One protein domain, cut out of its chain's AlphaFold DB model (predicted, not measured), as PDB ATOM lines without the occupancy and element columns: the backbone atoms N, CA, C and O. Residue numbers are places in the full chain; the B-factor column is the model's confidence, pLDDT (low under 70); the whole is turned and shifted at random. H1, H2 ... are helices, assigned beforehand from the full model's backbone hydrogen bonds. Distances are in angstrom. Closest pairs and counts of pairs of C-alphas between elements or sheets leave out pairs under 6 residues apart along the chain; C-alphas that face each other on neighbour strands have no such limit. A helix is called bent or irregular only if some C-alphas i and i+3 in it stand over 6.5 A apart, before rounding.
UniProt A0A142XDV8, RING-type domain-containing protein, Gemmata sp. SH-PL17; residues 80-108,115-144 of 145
ATOM      1  N   ARG A  80     178.831  85.214 261.010       61.31
ATOM      2  CA  ARG A  80     177.751  85.602 260.076       61.31
ATOM      3  C   ARG A  80     176.373  85.714 260.732       61.31
ATOM      4  O   ARG A  80     175.580  86.549 260.310       61.31
ATOM      5  N   ARG A  81     176.082  84.921 261.769       65.19
ATOM      6  CA  ARG A  81     174.771  84.964 262.448       65.19
ATOM      7  C   ARG A  81     174.556  86.229 263.288       65.19
ATOM      8  O   ARG A  81     173.420  86.671 263.400       65.19
ATOM      9  N   GLY A  82     175.616  86.835 263.830       69.62
ATOM     10  CA  GLY A  82     175.500  88.055 264.642       69.62
ATOM     11  C   GLY A  82     175.188  89.321 263.833       69.62
ATOM     12  O   GLY A  82     174.442  90.180 264.297       69.62
ATOM     13  N   GLY A  83     175.700  89.420 262.601       78.06
ATOM     14  CA  GLY A  83     175.560  90.633 261.785       78.06
ATOM     15  C   GLY A  83     174.113  90.974 261.412       78.06
ATOM     16  O   GLY A  83     173.733  92.142 261.422       78.06
ATOM     17  N   TRP A  84     173.280  89.966 261.137       85.12
ATOM     18  CA  TRP A  84     171.897  90.203 260.710       85.12
ATOM     19  C   TRP A  84     170.996  90.691 261.851       85.12
ATOM     20  O   TRP A  84     170.090  91.483 261.617       85.12
ATOM     21  N   ILE A  85     171.288  90.289 263.094       81.88
ATOM     22  CA  ILE A  85     170.547  90.749 264.279       81.88
ATOM     23  C   ILE A  85     170.769  92.253 264.494       81.88
ATOM     24  O   ILE A  85     169.802  92.985 264.684       81.88
ATOM     25  N   MET A  86     172.019  92.722 264.391       78.00
ATOM     26  CA  MET A  86     172.346  94.151 264.503       78.00
ATOM     27  C   MET A  86     171.751  94.968 263.348       78.00
ATOM     28  O   MET A  86     171.228  96.060 263.561       78.00
ATOM     29  N   ALA A  87     171.790  94.435 262.121       85.56
ATOM     30  CA  ALA A  87     171.172  95.092 260.970       85.56
ATOM     31  C   ALA A  87     169.649  95.234 261.152       85.56
ATOM     32  O   ALA A  87     169.100  96.316 260.950       85.56
ATOM     33  N   ALA A  88     168.978  94.169 261.599       85.69
ATOM     34  CA  ALA A  88     167.547  94.194 261.874       85.69
ATOM     35  C   ALA A  88     167.197  95.210 262.973       85.69
ATOM     36  O   ALA A  88     166.276  96.002 262.784       85.69
ATOM     37  N   SER A  89     167.942  95.255 264.085       83.19
ATOM     38  CA  SER A  89     167.645  96.193 265.180       83.19
ATOM     39  C   SER A  89     167.766  97.660 264.759       83.19
ATOM     40  O   SER A  89     166.939  98.474 265.167       83.19
ATOM     41  N   VAL A  90     168.738  98.001 263.904       87.38
ATOM     42  CA  VAL A  90     168.877  99.361 263.351       87.38
ATOM     43  C   VAL A  90     167.683  99.725 262.464       87.38
ATOM     44  O   VAL A  90     167.103 100.797 262.633       87.38
ATOM     45  N   VAL A  91     167.270  98.830 261.560       90.38
ATOM     46  CA  VAL A  91     166.123  99.067 260.664       90.38
ATOM     47  C   VAL A  91     164.826  99.252 261.456       90.38
ATOM     48  O   VAL A  91     164.092 100.208 261.208       90.38
ATOM     49  N   PHE A  92     164.561  98.392 262.444       85.81
ATOM     50  CA  PHE A  92     163.381  98.525 263.304       85.81
ATOM     51  C   PHE A  92     163.398  99.827 264.120       85.81
ATOM     52  O   PHE A  92     162.359 100.478 264.236       85.81
ATOM     53  N   GLY A  93     164.561 100.245 264.628       84.31
ATOM     54  CA  GLY A  93     164.710 101.523 265.331       84.31
ATOM     55  C   GLY A  93     164.374 102.730 264.447       84.31
ATOM     56  O   GLY A  93     163.608 103.602 264.858       84.31
ATOM     57  N   LEU A  94     164.881 102.757 263.210       88.31
ATOM     58  CA  LEU A  94     164.599 103.833 262.251       88.31
ATOM     59  C   LEU A  94     163.120 103.878 261.835       88.31
ATOM     60  O   LEU A  94     162.534 104.959 261.775       88.31
ATOM     61  N   LEU A  95     162.498 102.718 261.599       87.75
ATOM     62  CA  LEU A  95     161.065 102.629 261.295       87.75
ATOM     63  C   LEU A  95     160.199 103.140 262.455       87.75
ATOM     64  O   LEU A  95     159.228 103.862 262.222       87.75
ATOM     65  N   GLY A  96     160.572 102.820 263.699       85.06
ATOM     66  CA  GLY A  96     159.898 103.328 264.894       85.06
ATOM     67  C   GLY A  96     159.982 104.852 265.016       85.06
ATOM     68  O   GLY A  96     158.970 105.505 265.271       85.06
ATOM     69  N   LEU A  97     161.158 105.437 264.758       86.00
ATOM     70  CA  LEU A  97     161.339 106.894 264.742       86.00
ATOM     71  C   LEU A  97     160.504 107.569 263.647       86.00
ATOM     72  O   LEU A  97     159.887 108.601 263.908       86.00
ATOM     73  N   MET A  98     160.429 106.980 262.448       88.44
ATOM     74  CA  MET A  98     159.567 107.499 261.380       88.44
ATOM     75  C   MET A  98     158.085 107.457 261.755       88.44
ATOM     76  O   MET A  98     157.392 108.450 261.543       88.44
ATOM     77  N   GLN A  99     157.587 106.355 262.330       86.75
ATOM     78  CA  GLN A  99     156.193 106.284 262.786       86.75
ATOM     79  C   GLN A  99     155.904 107.316 263.877       86.75
ATOM     80  O   GLN A  99     154.881 107.997 263.820       86.75
ATOM     81  N   PHE A 100     156.817 107.482 264.836       83.25
ATOM     82  CA  PHE A 100     156.680 108.484 265.888       83.25
ATOM     83  C   PHE A 100     156.629 109.907 265.318       83.25
ATOM     84  O   PHE A 100     155.737 110.683 265.668       83.25
ATOM     85  N   ALA A 101     157.539 110.247 264.402       85.38
ATOM     86  CA  ALA A 101     157.542 111.541 263.725       85.38
ATOM     87  C   ALA A 101     156.250 111.765 262.925       85.38
ATOM     88  O   ALA A 101     155.677 112.848 262.976       85.38
ATOM     89  N   PHE A 102     155.754 110.733 262.239       86.94
ATOM     90  CA  PHE A 102     154.524 110.798 261.454       86.94
ATOM     91  C   PHE A 102     153.280 111.044 262.316       86.94
ATOM     92  O   PHE A 102     152.446 111.877 261.961       86.94
ATOM     93  N   VAL A 103     153.164 110.362 263.462       82.69
ATOM     94  CA  VAL A 103     152.074 110.594 264.423       82.69
ATOM     95  C   VAL A 103     152.134 112.026 264.949       82.69
ATOM     96  O   VAL A 103     151.133 112.729 264.858       82.69
ATOM     97  N   ASN A 104     153.307 112.492 265.396       78.19
ATOM     98  CA  ASN A 104     153.475 113.865 265.884       78.19
ATOM     99  C   ASN A 104     153.160 114.912 264.805       78.19
ATOM    100  O   ASN A 104     152.495 115.906 265.087       78.19
ATOM    101  N   MET A 105     153.587 114.681 263.559       84.19
ATOM    102  CA  MET A 105     153.332 115.588 262.439       84.19
ATOM    103  C   MET A 105     151.839 115.653 262.085       84.19
ATOM    104  O   MET A 105     151.328 116.733 261.797       84.19
ATOM    105  N   ARG A 106     151.111 114.530 262.161       81.38
ATOM    106  CA  ARG A 106     149.655 114.513 261.941       81.38
ATOM    107  C   ARG A 106     148.852 115.147 263.070       81.38
ATOM    108  O   ARG A 106     147.760 115.638 262.809       81.38
ATOM    109  N   THR A 107     149.369 115.155 264.293       72.25
ATOM    110  CA  THR A 107     148.701 115.773 265.449       72.25
ATOM    111  C   THR A 107     148.965 117.275 265.583       72.25
ATOM    112  O   THR A 107     148.476 117.886 266.526       72.25
ATOM    113  N   LEU A 108     149.725 117.880 264.663       65.00
ATOM    114  CA  LEU A 108     150.083 119.300 264.706       65.00
ATOM    115  C   LEU A 108     149.125 120.317 264.031       65.00
ATOM    116  O   LEU A 108     149.524 121.480 263.958       65.00
ATOM    117  N   GLU A 115     142.827 119.152 274.915       53.88
ATOM    118  CA  GLU A 115     142.863 117.729 274.491       53.88
ATOM    119  C   GLU A 115     144.256 117.060 274.507       53.88
ATOM    120  O   GLU A 115     144.404 115.879 274.197       53.88
ATOM    121  N   ALA A 116     145.303 117.759 274.956       55.53
ATOM    122  CA  ALA A 116     146.685 117.258 274.897       55.53
ATOM    123  C   ALA A 116     146.997 116.042 275.806       55.53
ATOM    124  O   ALA A 116     148.061 115.435 275.680       55.53
ATOM    125  N   ARG A 117     146.103 115.649 276.727       57.34
ATOM    126  CA  ARG A 117     146.371 114.566 277.699       57.34
ATOM    127  C   ARG A 117     146.172 113.147 277.150       57.34
ATOM    128  O   ARG A 117     146.767 112.225 277.699       57.34
ATOM    129  N   GLY A 118     145.406 112.956 276.072       56.59
ATOM    130  CA  GLY A 118     145.132 111.619 275.519       56.59
ATOM    131  C   GLY A 118     146.271 111.027 274.677       56.59
ATOM    132  O   GLY A 118     146.513 109.823 274.712       56.59
ATOM    133  N   ASN A 119     147.024 111.863 273.954       54.81
ATOM    134  CA  ASN A 119     147.993 111.392 272.951       54.81
ATOM    135  C   ASN A 119     149.359 110.964 273.511       54.81
ATOM    136  O   ASN A 119     150.094 110.238 272.842       54.81
ATOM    137  N   VAL A 120     149.697 111.344 274.745       57.97
ATOM    138  CA  VAL A 120     150.993 110.996 275.360       57.97
ATOM    139  C   VAL A 120     151.095 109.488 275.650       57.97
ATOM    140  O   VAL A 120     152.184 108.917 275.596       57.97
ATOM    141  N   PHE A 121     149.965 108.809 275.877       58.69
ATOM    142  CA  PHE A 121     149.945 107.376 276.194       58.69
ATOM    143  C   PHE A 121     150.230 106.472 274.982       58.69
ATOM    144  O   PHE A 121     150.881 105.440 275.135       58.69
ATOM    145  N   ASN A 122     149.827 106.870 273.768       59.38
ATOM    146  CA  ASN A 122     150.026 106.049 272.565       59.38
ATOM    147  C   ASN A 122     151.478 106.048 272.052       59.38
ATOM    148  O   ASN A 122     151.893 105.092 271.400       59.38
ATOM    149  N   GLY A 123     152.275 107.076 272.366       58.44
ATOM    150  CA  GLY A 123     153.685 107.145 271.958       58.44
ATOM    151  C   GLY A 123     154.648 106.359 272.858       58.44
ATOM    152  O   GLY A 123     155.675 105.876 272.389       58.44
ATOM    153  N   LEU A 124     154.322 106.202 274.146       65.94
ATOM    154  CA  LEU A 124     155.218 105.602 275.147       65.94
ATOM    155  C   LEU A 124     155.277 104.068 275.084       65.94
ATOM    156  O   LEU A 124     156.339 103.481 275.297       65.94
ATOM    157  N   VAL A 125     154.161 103.415 274.752       72.19
ATOM    158  CA  VAL A 125     154.060 101.946 274.670       72.19
ATOM    159  C   VAL A 125     155.025 101.326 273.639       72.19
ATOM    160  O   VAL A 125     155.761 100.408 274.011       72.19
ATOM    161  N   PRO A 126     155.106 101.796 272.376       67.56
ATOM    162  CA  PRO A 126     156.021 101.204 271.396       67.56
ATOM    163  C   PRO A 126     157.504 101.417 271.740       67.56
ATOM    164  O   PRO A 126     158.321 100.533 271.481       67.56
ATOM    165  N   VAL A 127     157.862 102.535 272.383       71.12
ATOM    166  CA  VAL A 127     159.243 102.796 272.830       71.12
ATOM    167  C   VAL A 127     159.645 101.832 273.948       71.12
ATOM    168  O   VAL A 127     160.728 101.247 273.901       71.12
ATOM    169  N   ALA A 128     158.759 101.603 274.921       75.25
ATOM    170  CA  ALA A 128     159.007 100.661 276.010       75.25
ATOM    171  C   ALA A 128     159.186  99.218 275.499       75.25
ATOM    172  O   ALA A 128     160.107  98.522 275.933       75.25
ATOM    173  N   LEU A 129     158.363  98.786 274.534       77.50
ATOM    174  CA  LEU A 129     158.492  97.468 273.900       77.50
ATOM    175  C   LEU A 129     159.795  97.334 273.094       77.50
ATOM    176  O   LEU A 129     160.460  96.299 273.178       77.50
ATOM    177  N   GLY A 130     160.202  98.386 272.375       76.19
ATOM    178  CA  GLY A 130     161.484  98.429 271.668       76.19
ATOM    179  C   GLY A 130     162.683  98.285 272.612       76.19
ATOM    180  O   GLY A 130     163.558  97.445 272.387       76.19
ATOM    181  N   CYS A 131     162.693  99.037 273.717       77.75
ATOM    182  CA  CYS A 131     163.742  98.951 274.737       77.75
ATOM    183  C   CYS A 131     163.793  97.571 275.411       77.75
ATOM    184  O   CYS A 131     164.880  97.020 275.597       77.75
ATOM    185  N   ALA A 132     162.640  96.979 275.739       80.19
ATOM    186  CA  ALA A 132     162.580  95.639 276.326       80.19
ATOM    187  C   ALA A 132     163.155  94.569 275.378       80.19
ATOM    188  O   ALA A 132     163.943  93.722 275.808       80.19
ATOM    189  N   GLY A 133     162.827  94.639 274.082       79.12
ATOM    190  CA  GLY A 133     163.384  93.745 273.062       79.12
ATOM    191  C   GLY A 133     164.903  93.873 272.923       79.12
ATOM    192  O   GLY A 133     165.610  92.864 272.877       79.12
ATOM    193  N   PHE A 134     165.424  95.103 272.938       78.12
ATOM    194  CA  PHE A 134     166.865  95.364 272.870       78.12
ATOM    195  C   PHE A 134     167.620  94.802 274.085       78.12
ATOM    196  O   PHE A 134     168.625  94.106 273.928       78.12
ATOM    197  N   LEU A 135     167.103  95.022 275.299       81.25
ATOM    198  CA  LEU A 135     167.705  94.504 276.535       81.25
ATOM    199  C   LEU A 135     167.698  92.967 276.593       81.25
ATOM    200  O   LEU A 135     168.678  92.359 277.035       81.25
ATOM    201  N   LEU A 136     166.633  92.316 276.111       79.88
ATOM    202  CA  LEU A 136     166.584  90.855 275.992       79.88
ATOM    203  C   LEU A 136     167.617  90.327 274.985       79.88
ATOM    204  O   LEU A 136     168.258  89.306 275.251       79.88
ATOM    205  N   GLY A 137     167.824  91.042 273.876       74.69
ATOM    206  CA  GLY A 137     168.871  90.741 272.898       74.69
ATOM    207  C   GLY A 137     170.273  90.785 273.512       74.69
ATOM    208  O   GLY A 137     171.023  89.814 273.403       74.69
ATOM    209  N   LEU A 138     170.598  91.859 274.242       78.56
ATOM    210  CA  LEU A 138     171.883  91.995 274.941       78.56
ATOM    211  C   LEU A 138     172.113  90.867 275.959       78.56
ATOM    212  O   LEU A 138     173.204  90.295 276.028       78.56
ATOM    213  N   ARG A 139     171.075  90.479 276.709       81.94
ATOM    214  CA  ARG A 139     171.170  89.407 277.711       81.94
ATOM    215  C   ARG A 139     171.434  88.031 277.092       81.94
ATOM    216  O   ARG A 139     172.131  87.219 277.699       81.94
ATOM    217  N   GLN A 140     170.917  87.760 275.891       75.69
ATOM    218  CA  GLN A 140     171.237  86.521 275.174       75.69
ATOM    219  C   GLN A 140     172.689  86.467 274.692       75.69
ATOM    220  O   GLN A 140     173.261  85.377 274.642       75.69
ATOM    221  N   MET A 141     173.297  87.612 274.372       71.69
ATOM    222  CA  MET A 141     174.711  87.658 273.986       71.69
ATOM    223  C   MET A 141     175.642  87.426 275.181       71.69
ATOM    224  O   MET A 141     176.630  86.714 275.044       71.69
ATOM    225  N   SER A 142     175.294  87.944 276.365       81.12
ATOM    226  CA  SER A 142     176.109  87.779 277.580       81.12
ATOM    227  C   SER A 142     176.209  86.332 278.080       81.12
ATOM    228  O   SER A 142     177.194  86.001 278.722       81.12
ATOM    229  N   LYS A 143     175.233  85.458 277.798       75.38
ATOM    230  CA  LYS A 143     175.272  84.042 278.225       75.38
ATOM    231  C   LYS A 143     176.147  83.135 277.347       75.38
ATOM    232  O   LYS A 143     176.236  81.945 277.626       75.38
ATOM    233  N   LYS A 144     176.700  83.657 276.249       56.16
ATOM    234  CA  LYS A 144     177.468  82.884 275.256       56.16
ATOM    235  C   LYS A 144     178.955  83.255 275.205       56.16
ATOM    236  O   LYS A 144     179.655  82.719 274.349       56.16
TER     237      LYS A 144
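What this domain is: This is residues 80 to 108 and 115 to 144 of the 145 residues of the protein "RING-type domain-containing protein" of Gemmata sp. SH-PL17 (UniProt A0A142XDV8). Two long helices, H1 and H2, lie side by side and run opposite ways, their lines only 9 degrees from each other, making a slender two-helix rod. They come together along a part of H1 alone, residues 89 to 100, and the turn that would join them is cut out at one end of the rod. The printed part has 59 residues with two named helices, H1 then H2, and no named strand, and its class is all helix. The whole is loose, with a radius of gyration of the C-alphas of 14.9 A, and the C-alphas span 49 by 18 by 7 A.

How they stand to each other: H1, residues 80 to 106, is the longest helix. H2, residues 120 to 142, touches it, with 5 pairs of C-alphas within 8 A. The closest C-alphas of the two are those of Phe 100 and Gly 123, 6.9 A apart. H1 touches H2 with residues 89 to 100 alone. Their lines stand at a shallow tilt of 9 degrees, and they run opposite ways. Their centres are 12.1 A apart. Of the O i to N i+4 pairs, 20 of 23 in H1 and 15 of 19 in H2 are within hydrogen-bond range.

Where its parts are: H1 measures 40.4 A from C-alpha 80 at (177.751, 85.602, 260.076) to C-alpha 106 at (149.655, 114.513, 261.941). It is neither bent nor irregular, but only just: C-alphas 81 and 84 are 6.2 A apart. H2 measures 34.3 A and ends with C-alpha 142 at (176.109, 87.779, 277.580). It too is neither bent nor irregular, but only just: C-alphas 123 and 126 are 6.4 A apart.

The domain as a whole: The two C-alphas farthest apart are those of Arg 80 and Glu 115, at 49.6 A. Residues 109 to 114 are not printed, and C-alphas 108 and 115 are 12.3 A apart across the cut, which lies in the link from H1 to H2. The mean pLDDT of the printed part is 75.5; residues 80 to 82, 108, 115 to 124, 126 and 144 are under 70.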